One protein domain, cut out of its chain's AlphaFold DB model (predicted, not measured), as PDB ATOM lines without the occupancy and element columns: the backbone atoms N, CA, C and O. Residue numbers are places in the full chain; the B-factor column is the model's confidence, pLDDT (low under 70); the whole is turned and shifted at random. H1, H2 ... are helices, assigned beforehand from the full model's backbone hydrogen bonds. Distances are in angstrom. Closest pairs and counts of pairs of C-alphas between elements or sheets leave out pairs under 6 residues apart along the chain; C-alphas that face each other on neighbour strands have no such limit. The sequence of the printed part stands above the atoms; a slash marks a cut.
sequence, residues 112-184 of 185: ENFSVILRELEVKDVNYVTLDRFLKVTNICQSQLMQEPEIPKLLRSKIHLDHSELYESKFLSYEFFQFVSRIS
ATOM      1  N   GLU A 112     151.566 347.468 166.229       91.88
ATOM      2  CA  GLU A 112     151.646 346.471 165.167       91.88
ATOM      3  C   GLU A 112     153.112 346.200 164.825       91.88
ATOM      4  O   GLU A 112     153.572 345.064 164.950       91.88
ATOM      5  N   ASN A 113     153.871 347.260 164.528       94.12
ATOM      6  CA  ASN A 113     155.301 347.160 164.240       94.12
ATOM      7  C   ASN A 113     156.071 346.609 165.444       94.12
ATOM      8  O   ASN A 113     156.919 345.730 165.310       94.12
ATOM      9  N   PHE A 114     155.744 347.072 166.654       94.69
ATOM     10  CA  PHE A 114     156.405 346.567 167.850       94.69
ATOM     11  C   PHE A 114     156.128 345.076 168.093       94.69
ATOM     12  O   PHE A 114     157.025 344.338 168.500       94.69
ATOM     13  N   SER A 115     154.922 344.599 167.785       93.19
ATOM     14  CA  SER A 115     154.579 343.176 167.888       93.19
ATOM     15  C   SER A 115     155.352 342.322 166.878       93.19
ATOM     16  O   SER A 115     155.701 341.185 167.190       93.19
ATOM     17  N   VAL A 116     155.655 342.849 165.685       94.25
ATOM     18  CA  VAL A 116     156.559 342.182 164.732       94.25
ATOM     19  C   VAL A 116     157.960 342.077 165.327       94.25
ATOM     20  O   VAL A 116     158.506 340.984 165.398       94.25
ATOM     21  N   ILE A 117     158.499 343.175 165.862       95.19
ATOM     22  CA  ILE A 117     159.831 343.181 166.483       95.19
ATOM     23  C   ILE A 117     159.948 342.179 167.626       95.19
ATOM     24  O   ILE A 117     160.940 341.465 167.715       95.19
ATOM     25  N   LEU A 118     158.937 342.076 168.489       94.31
ATOM     26  CA  LEU A 118     158.953 341.079 169.560       94.31
ATOM     27  C   LEU A 118     158.992 339.637 169.031       94.31
ATOM     28  O   LEU A 118     159.592 338.789 169.690       94.31
ATOM     29  N   ARG A 119     158.375 339.361 167.873       93.38
ATOM     30  CA  ARG A 119     158.430 338.046 167.214       93.38
ATOM     31  C   ARG A 119     159.800 337.776 166.601       93.38
ATOM     32  O   ARG A 119     160.349 336.713 166.850       93.38
ATOM     33  N   GLU A 120     160.354 338.738 165.867       93.81
ATOM     34  CA  GLU A 120     161.680 338.619 165.236       93.81
ATOM     35  C   GLU A 120     162.811 338.488 166.264       93.81
ATOM     36  O   GLU A 120     163.814 337.829 166.023       93.81
ATOM     37  N   LEU A 121     162.638 339.083 167.447       91.69
ATOM     38  CA  LEU A 121     163.551 338.923 168.581       91.69
ATOM     39  C   LEU A 121     163.255 337.672 169.431       91.69
ATOM     40  O   LEU A 121     163.831 337.530 170.511       91.69
ATOM     41  N   GLU A 122     162.330 336.810 168.996       91.25
ATOM     42  CA  GLU A 122     161.931 335.562 169.664       91.25
ATOM     43  C   GLU A 122     161.581 335.737 171.155       91.25
ATOM     44  O   GLU A 122     161.868 334.894 172.014       91.25
ATOM     45  N   VAL A 123     160.946 336.858 171.511       89.75
ATOM     46  CA  VAL A 123     160.640 337.148 172.913       89.75
ATOM     47  C   VAL A 123     159.442 336.317 173.371       89.75
ATOM     48  O   VAL A 123     158.363 336.417 172.801       89.75
ATOM     49  N   LYS A 124     159.595 335.560 174.465       82.81
ATOM     50  CA  LYS A 124     158.602 334.576 174.951       82.81
ATOM     51  C   LYS A 124     157.151 335.084 175.028       82.81
ATOM     52  O   LYS A 124     156.244 334.384 174.598       82.81
ATOM     53  N   ASP A 125     156.931 336.308 175.512       85.12
ATOM     54  CA  ASP A 125     155.584 336.862 175.723       85.12
ATOM     55  C   ASP A 125     155.221 337.942 174.694       85.12
ATOM     56  O   ASP A 125     155.003 339.096 175.063       85.12
ATOM     57  N   VAL A 126     155.192 337.626 173.397       82.56
ATOM     58  CA  VAL A 126     154.952 338.625 172.325       82.56
ATOM     59  C   VAL A 126     153.640 339.411 172.467       82.56
ATOM     60  O   VAL A 126     153.568 340.562 172.051       82.56
ATOM     61  N   ASN A 127     152.619 338.831 173.108       79.44
ATOM     62  CA  ASN A 127     151.306 339.465 173.286       79.44
ATOM     63  C   ASN A 127     151.260 340.476 174.443       79.44
ATOM     64  O   ASN A 127     150.356 341.312 174.498       79.44
ATOM     65  N   TYR A 128     152.220 340.417 175.371       82.50
ATOM     66  CA  TYR A 128     152.287 341.332 176.508       82.50
ATOM     67  C   TYR A 128     153.027 342.615 176.118       82.50
ATOM     68  O   TYR A 128     154.220 342.792 176.378       82.50
ATOM     69  N   VAL A 129     152.318 343.518 175.451       84.44
ATOM     70  CA  VAL A 129     152.868 344.793 174.995       84.44
ATOM     71  C   VAL A 129     152.520 345.899 175.990       84.44
ATOM     72  O   VAL A 129     151.351 346.212 176.191       84.44
ATOM     73  N   THR A 130     153.542 346.514 176.583       90.00
ATOM     74  CA  THR A 130     153.413 347.709 177.430       90.00
ATOM     75  C   THR A 130     154.354 348.803 176.948       90.00
ATOM     76  O   THR A 130     155.356 348.522 176.281       90.00
ATOM     77  N   LEU A 131     154.063 350.055 177.311       91.50
ATOM     78  CA  LEU A 131     154.913 351.186 176.948       91.50
ATOM     79  C   LEU A 131     156.316 351.070 177.569       91.50
ATOM     80  O   LEU A 131     157.309 351.316 176.889       91.50
ATOM     81  N   ASP A 132     156.430 350.601 178.814       91.88
ATOM     82  CA  ASP A 132     157.732 350.351 179.448       91.88
ATOM     83  C   ASP A 132     158.552 349.304 178.700       91.88
ATOM     84  O   ASP A 132     159.760 349.458 178.504       91.88
ATOM     85  N   ARG A 133     157.896 348.222 178.263       93.00
ATOM     86  CA  ARG A 133     158.555 347.179 177.477       93.00
ATOM     87  C   ARG A 133     158.999 347.723 176.124       93.00
ATOM     88  O   ARG A 133     160.128 347.457 175.723       93.00
ATOM     89  N   PHE A 134     158.153 348.512 175.465       95.38
ATOM     90  CA  PHE A 134     158.504 349.200 174.228       95.38
ATOM     91  C   PHE A 134     159.753 350.065 174.391       95.38
ATOM     92  O   PHE A 134     160.696 349.924 173.612       95.38
ATOM     93  N   LEU A 135     159.823 350.896 175.433       94.88
ATOM     94  CA  LEU A 135     160.989 351.748 175.673       94.88
ATOM     95  C   LEU A 135     162.259 350.941 175.953       94.88
ATOM     96  O   LEU A 135     163.329 351.296 175.459       94.88
ATOM     97  N   LYS A 136     162.156 349.845 176.712       94.12
ATOM     98  CA  LYS A 136     163.293 348.953 176.983       94.12
ATOM     99  C   LYS A 136     163.824 348.307 175.708       94.12
ATOM    100  O   LYS A 136     165.023 348.377 175.461       94.12
ATOM    101  N   VAL A 137     162.947 347.726 174.888       94.94
ATOM    102  CA  VAL A 137     163.351 347.103 173.617       94.94
ATOM    103  C   VAL A 137     163.915 348.151 172.660       94.94
ATOM    104  O   VAL A 137     164.973 347.930 172.086       94.94
ATOM    105  N   THR A 138     163.294 349.329 172.577       96.00
ATOM    106  CA  THR A 138     163.819 350.463 171.800       96.00
ATOM    107  C   THR A 138     165.240 350.824 172.232       96.00
ATOM    108  O   THR A 138     166.105 350.995 171.384       96.00
ATOM    109  N   ASN A 139     165.527 350.894 173.538       95.44
ATOM    110  CA  ASN A 139     166.880 351.180 174.032       95.44
ATOM    111  C   ASN A 139     167.890 350.096 173.651       95.44
ATOM    112  O   ASN A 139     169.025 350.416 173.300       95.44
ATOM    113  N   ILE A 140     167.487 348.827 173.736       95.06
ATOM    114  CA  ILE A 140     168.338 347.695 173.363       95.06
ATOM    115  C   ILE A 140     168.656 347.770 171.867       95.06
ATOM    116  O   ILE A 140     169.829 347.783 171.504       95.06
ATOM    117  N   CYS A 141     167.637 347.904 171.014       94.56
ATOM    118  CA  CYS A 141     167.816 348.029 169.570       94.56
ATOM    119  C   CYS A 141     168.663 349.252 169.209       94.56
ATOM    120  O   CYS A 141     169.608 349.112 168.442       94.56
ATOM    121  N   GLN A 142     168.407 350.418 169.812       94.44
ATOM    122  CA  GLN A 142     169.222 351.617 169.603       94.44
ATOM    123  C   GLN A 142     170.695 351.351 169.933       94.44
ATOM    124  O   GLN A 142     171.567 351.685 169.141       94.44
ATOM    125  N   SER A 143     170.975 350.737 171.087       94.06
ATOM    126  CA  SER A 143     172.343 350.423 171.512       94.06
ATOM    127  C   SER A 143     173.048 349.498 170.520       94.06
ATOM    128  O   SER A 143     174.186 349.764 170.145       94.06
ATOM    129  N   GLN A 144     172.364 348.455 170.040       94.12
ATOM    130  CA  GLN A 144     172.912 347.532 169.042       94.12
ATOM    131  C   GLN A 144     173.147 348.220 167.689       94.12
ATOM    132  O   GLN A 144     174.240 348.130 167.141       94.12
ATOM    133  N   LEU A 145     172.176 348.989 167.188       93.38
ATOM    134  CA  LEU A 145     172.306 349.730 165.926       93.38
ATOM    135  C   LEU A 145     173.465 350.735 165.963       93.38
ATOM    136  O   LEU A 145     174.141 350.940 164.961       93.38
ATOM    137  N   MET A 146     173.717 351.354 167.115       91.19
ATOM    138  CA  MET A 146     174.809 352.314 167.279       91.19
ATOM    139  C   MET A 146     176.188 351.658 167.436       91.19
ATOM    140  O   MET A 146     177.194 352.341 167.241       91.19
ATOM    141  N   GLN A 147     176.256 350.366 167.776       93.44
ATOM    142  CA  GLN A 147     177.511 349.606 167.805       93.44
ATOM    143  C   GLN A 147     177.995 349.236 166.397       93.44
ATOM    144  O   GLN A 147     179.199 349.081 166.207       93.44
ATOM    145  N   GLU A 148     177.093 349.162 165.415       94.12
ATOM    146  CA  GLU A 148     177.423 348.883 164.015       94.12
ATOM    147  C   GLU A 148     178.064 350.106 163.337       94.12
ATOM    148  O   GLU A 148     177.350 351.056 163.006       94.12
ATOM    149  N   PRO A 149     179.387 350.125 163.070       90.19
ATOM    150  CA  PRO A 149     180.113 351.362 162.753       90.19
ATOM    151  C   PRO A 149     179.619 352.101 161.502       90.19
ATOM    152  O   PRO A 149     179.704 353.331 161.419       90.19
ATOM    153  N   GLU A 150     179.085 351.368 160.524       92.00
ATOM    154  CA  GLU A 150     178.585 351.948 159.278       92.00
ATOM    155  C   GLU A 150     177.262 352.709 159.467       92.00
ATOM    156  O   GLU A 150     177.012 353.667 158.731       92.00
ATOM    157  N   ILE A 151     176.446 352.376 160.478       89.81
ATOM    158  CA  ILE A 151     175.163 353.051 160.726       89.81
ATOM    159  C   ILE A 151     175.380 354.501 161.201       89.81
ATOM    160  O   ILE A 151     174.926 355.416 160.504       89.81
ATOM    161  N   PRO A 152     176.113 354.789 162.300       85.44
ATOM    162  CA  PRO A 152     176.379 356.164 162.720       85.44
ATOM    163  C   PRO A 152     177.121 356.971 161.656       85.44
ATOM    164  O   PRO A 152     176.847 358.156 161.475       85.44
ATOM    165  N   LYS A 153     178.049 356.341 160.926       87.12
ATOM    166  CA  LYS A 153     178.781 356.976 159.824       87.12
ATOM    167  C   LYS A 153     177.833 357.423 158.710       87.12
ATOM    168  O   LYS A 153     177.907 358.574 158.274       87.12
ATOM    169  N   LEU A 154     176.909 356.556 158.292       87.19
ATOM    170  CA  LEU A 154     175.893 356.894 157.301       87.19
ATOM    171  C   LEU A 154     174.960 357.997 157.814       87.19
ATOM    172  O   LEU A 154     174.749 358.979 157.102       87.19
ATOM    173  N   LEU A 155     174.458 357.896 159.048       84.50
ATOM    174  CA  LEU A 155     173.569 358.903 159.639       84.50
ATOM    175  C   LEU A 155     174.229 360.284 159.704       84.50
ATOM    176  O   LEU A 155     173.640 361.266 159.251       84.50
ATOM    177  N   ARG A 156     175.483 360.361 160.167       83.00
ATOM    178  CA  ARG A 156     176.264 361.612 160.193       83.00
ATOM    179  C   ARG A 156     176.451 362.217 158.803       83.00
ATOM    180  O   ARG A 156     176.473 363.433 158.678       83.00
ATOM    181  N   SER A 157     176.560 361.392 157.759       84.50
ATOM    182  CA  SER A 157     176.677 361.883 156.377       84.50
ATOM    183  C   SER A 157     175.371 362.462 155.813       84.50
ATOM    184  O   SER A 157     175.405 363.226 154.849       84.50
ATOM    185  N   LYS A 158     174.219 362.087 156.387       79.62
ATOM    186  CA  LYS A 158     172.879 362.472 155.912       79.62
ATOM    187  C   LYS A 158     172.242 363.590 156.735       79.62
ATOM    188  O   LYS A 158     171.434 364.343 156.197       79.62
ATOM    189  N   ILE A 159     172.588 363.705 158.015       75.50
ATOM    190  CA  ILE A 159     172.096 364.765 158.896       75.50
ATOM    191  C   ILE A 159     172.987 365.993 158.698       75.50
ATOM    192  O   ILE A 159     174.119 366.043 159.176       75.50
ATOM    193  N   HIS A 160     172.488 366.980 157.950       66.81
ATOM    194  CA  HIS A 160     173.213 368.228 157.726       66.81
ATOM    195  C   HIS A 160     173.360 369.031 159.033       66.81
ATOM    196  O   HIS A 160     172.455 369.085 159.865       66.81
ATOM    197  N   LEU A 161     174.556 369.598 159.197       53.50
ATOM    198  CA  LEU A 161     175.111 370.224 160.397       53.50
ATOM    199  C   LEU A 161     174.269 371.407 160.906       53.50
ATOM    200  O   LEU A 161     174.358 372.500 160.365       53.50
ATOM    201  N   ASP A 162     173.503 371.161 161.968       59.94
ATOM    202  CA  ASP A 162     173.160 372.149 163.016       59.94
ATOM    203  C   ASP A 162     172.636 371.455 164.295       59.94
ATOM    204  O   ASP A 162     172.577 372.025 165.383       59.94
ATOM    205  N   HIS A 163     172.293 370.166 164.189       64.12
ATOM    206  CA  HIS A 163     171.800 369.352 165.298       64.12
ATOM    207  C   HIS A 163     172.534 368.012 165.364       64.12
ATOM    208  O   HIS A 163     171.944 366.951 165.156       64.12
ATOM    209  N   SER A 164     173.842 368.055 165.637       64.06
ATOM    210  CA  SER A 164     174.668 366.847 165.722       64.06
ATOM    211  C   SER A 164     174.121 365.840 166.727       64.06
ATOM    212  O   SER A 164     174.265 364.659 166.510       64.06
ATOM    213  N   GLU A 165     173.431 366.246 167.787       68.94
ATOM    214  CA  GLU A 165     172.864 365.295 168.754       68.94
ATOM    215  C   GLU A 165     171.764 364.396 168.151       68.94
ATOM    216  O   GLU A 165     171.521 363.295 168.635       68.94
ATOM    217  N   LEU A 166     171.122 364.807 167.050       75.62
ATOM    218  CA  LEU A 166     170.006 364.059 166.465       75.62
ATOM    219  C   LEU A 166     170.413 362.756 165.770       75.62
ATOM    220  O   LEU A 166     169.525 361.943 165.515       75.62
ATOM    221  N   TYR A 167     171.700 362.491 165.499       78.06
ATOM    222  CA  TYR A 167     172.088 361.163 164.990       78.06
ATOM    223  C   TYR A 167     171.889 360.060 166.043       78.06
ATOM    224  O   TYR A 167     171.781 358.894 165.679       78.06
ATOM    225  N   GLU A 168     171.804 360.415 167.331       83.06
ATOM    226  CA  GLU A 168     171.492 359.487 168.432       83.06
ATOM    227  C   GLU A 168     169.991 359.420 168.738       83.06
ATOM    228  O   GLU A 168     169.564 358.766 169.690       83.06
ATOM    229  N   SER A 169     169.173 360.102 167.935       89.00
ATOM    230  CA  SER A 169     167.726 360.091 168.080       89.00
ATOM    231  C   SER A 169     167.173 358.670 168.018       89.00
ATOM    232  O   SER A 169     167.526 357.872 167.144       89.00
ATOM    233  N   LYS A 170     166.206 358.380 168.893       93.50
ATOM    234  CA  LYS A 170     165.473 357.107 168.880       93.50
ATOM    235  C   LYS A 170     164.556 356.954 167.669       93.50
ATOM    236  O   LYS A 170     163.975 355.887 167.478       93.50
ATOM    237  N   PHE A 171     164.445 357.984 166.827       90.88
ATOM    238  CA  PHE A 171     163.835 357.843 165.509       90.88
ATOM    239  C   PHE A 171     164.534 356.776 164.657       90.88
ATOM    240  O   PHE A 171     163.843 356.100 163.905       90.88
ATOM    241  N   LEU A 172     165.840 356.537 164.838       91.81
ATOM    242  CA  LEU A 172     166.533 355.429 164.172       91.81
ATOM    243  C   LEU A 172     165.896 354.074 164.512       91.81
ATOM    244  O   LEU A 172     165.589 353.290 163.619       91.81
ATOM    245  N   SER A 173     165.654 353.809 165.799       94.62
ATOM    246  CA  SER A 173     164.979 352.577 166.231       94.62
ATOM    247  C   SER A 173     163.555 352.482 165.688       94.62
ATOM    248  O   SER A 173     163.119 351.410 165.287       94.62
ATOM    249  N   TYR A 174     162.836 353.603 165.624       94.81
ATOM    250  CA  TYR A 174     161.504 353.648 165.021       94.81
ATOM    251  C   TYR A 174     161.519 353.310 163.521       94.81
ATOM    252  O   TYR A 174     160.706 352.508 163.061       94.81
ATOM    253  N   GLU A 175     162.458 353.870 162.754       92.31
ATOM    254  CA  GLU A 175     162.629 353.541 161.336       92.31
ATOM    255  C   GLU A 175     163.060 352.087 161.137       92.31
ATOM    256  O   GLU A 175     162.538 351.411 160.252       92.31
ATOM    257  N   PHE A 176     163.946 351.578 161.996       94.50
ATOM    258  CA  PHE A 176     164.324 350.168 162.007       94.50
ATOM    259  C   PHE A 176     163.107 349.264 162.249       94.50
ATOM    260  O   PHE A 176     162.912 348.295 161.520       94.50
ATOM    261  N   PHE A 177     162.235 349.610 163.201       95.94
ATOM    262  CA  PHE A 177     161.018 348.840 163.470       95.94
ATOM    263  C   PHE A 177     160.070 348.814 162.277       95.94
ATOM    264  O   PHE A 177     159.546 347.754 161.929       95.94
ATOM    265  N   GLN A 178     159.886 349.955 161.611       94.81
ATOM    266  CA  GLN A 178     159.116 350.011 160.372       94.81
ATOM    267  C   GLN A 178     159.756 349.191 159.252       94.81
ATOM    268  O   GLN A 178     159.045 348.517 158.513       94.81
ATOM    269  N   PHE A 179     161.081 349.258 159.102       95.38
ATOM    270  CA  PHE A 179     161.804 348.506 158.081       95.38
ATOM    271  C   PHE A 179     161.611 347.002 158.268       95.38
ATOM    272  O   PHE A 179     161.141 346.348 157.341       95.38
ATOM    273  N   VAL A 180     161.882 346.487 159.471       96.06
ATOM    274  CA  VAL A 180     161.685 345.068 159.801       96.06
ATOM    275  C   VAL A 180     160.234 344.664 159.551       96.06
ATOM    276  O   VAL A 180     159.986 343.714 158.824       96.06
ATOM    277  N   SER A 181     159.265 345.453 160.022       95.12
ATOM    278  CA  SER A 181     157.838 345.146 159.834       95.12
ATOM    279  C   SER A 181     157.390 345.074 158.373       95.12
ATOM    280  O   SER A 181     156.398 344.420 158.079       95.12
ATOM    281  N   ARG A 182     158.097 345.740 157.450       94.94
ATOM    282  CA  ARG A 182     157.802 345.685 156.008       94.94
ATOM    283  C   ARG A 182     158.429 344.483 155.307       94.94
ATOM    284  O   ARG A 182     157.946 344.114 154.241       94.94
ATOM    285  N   ILE A 183     159.526 343.943 155.841       95.12
ATOM    286  CA  ILE A 183     160.242 342.802 155.246       95.12
ATOM    287  C   ILE A 183     159.895 341.473 155.921       95.12
ATOM    288  O   ILE A 183     160.098 340.423 155.314       95.12
ATOM    289  N   SER A 184     159.387 341.518 157.154       89.19
ATOM    290  CA  SER A 184     158.890 340.354 157.875       89.19
ATOM    291  C   SER A 184     157.599 339.830 157.227       89.19
ATOM    292  O   SER A 184     156.737 340.637 156.868       89.19
TER     293      SER A 184
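Overview. This is residues 112 to 184 of the 185 residues of an uncharacterized protein of Saprospiraceae bacterium (UniProt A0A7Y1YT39). H2 and H5, about perpendicular, make the middle of an elongated body; H1 packs on H5 at one end, H3 on H4 at the other. The 73 printed residues have five named helices, H1 to H5, and no named strand: all helix. The whole is only just compact, close to loose: radius of gyration of the C-alphas 13.4 A, spans 41 by 25 by 19 A.

Arrangement. H1, residues 112 to 120, touches residues 177 to 181 of H5, residues 171 to 183; find closest C-alphas 113 and 181, 5.5 A. Residues 138 to 145 of H2, residues 131 to 147, touch H5 at 87 degrees, closest C-alphas 142 and 173, 5.5 A. H3, residues 150 to 158, touches H4, residues 164 to 168, closest C-alphas 155 and 167, 6.0 A. Every O i to N i+4 pair is within hydrogen-bond range save in H4, 0 of 1; its O i to N i+3 pairs, 1 of 2.

Along the chain. Find C-alpha 112 at (151.646, 346.471, 165.167) and C-alpha 183 at (160.242, 342.802, 155.246); H2 runs 24.4 A, H5 18.6 A.

Size, cuts and confidence. The printed part has no cut; pLDDT is under 70 at residues 160 to 165.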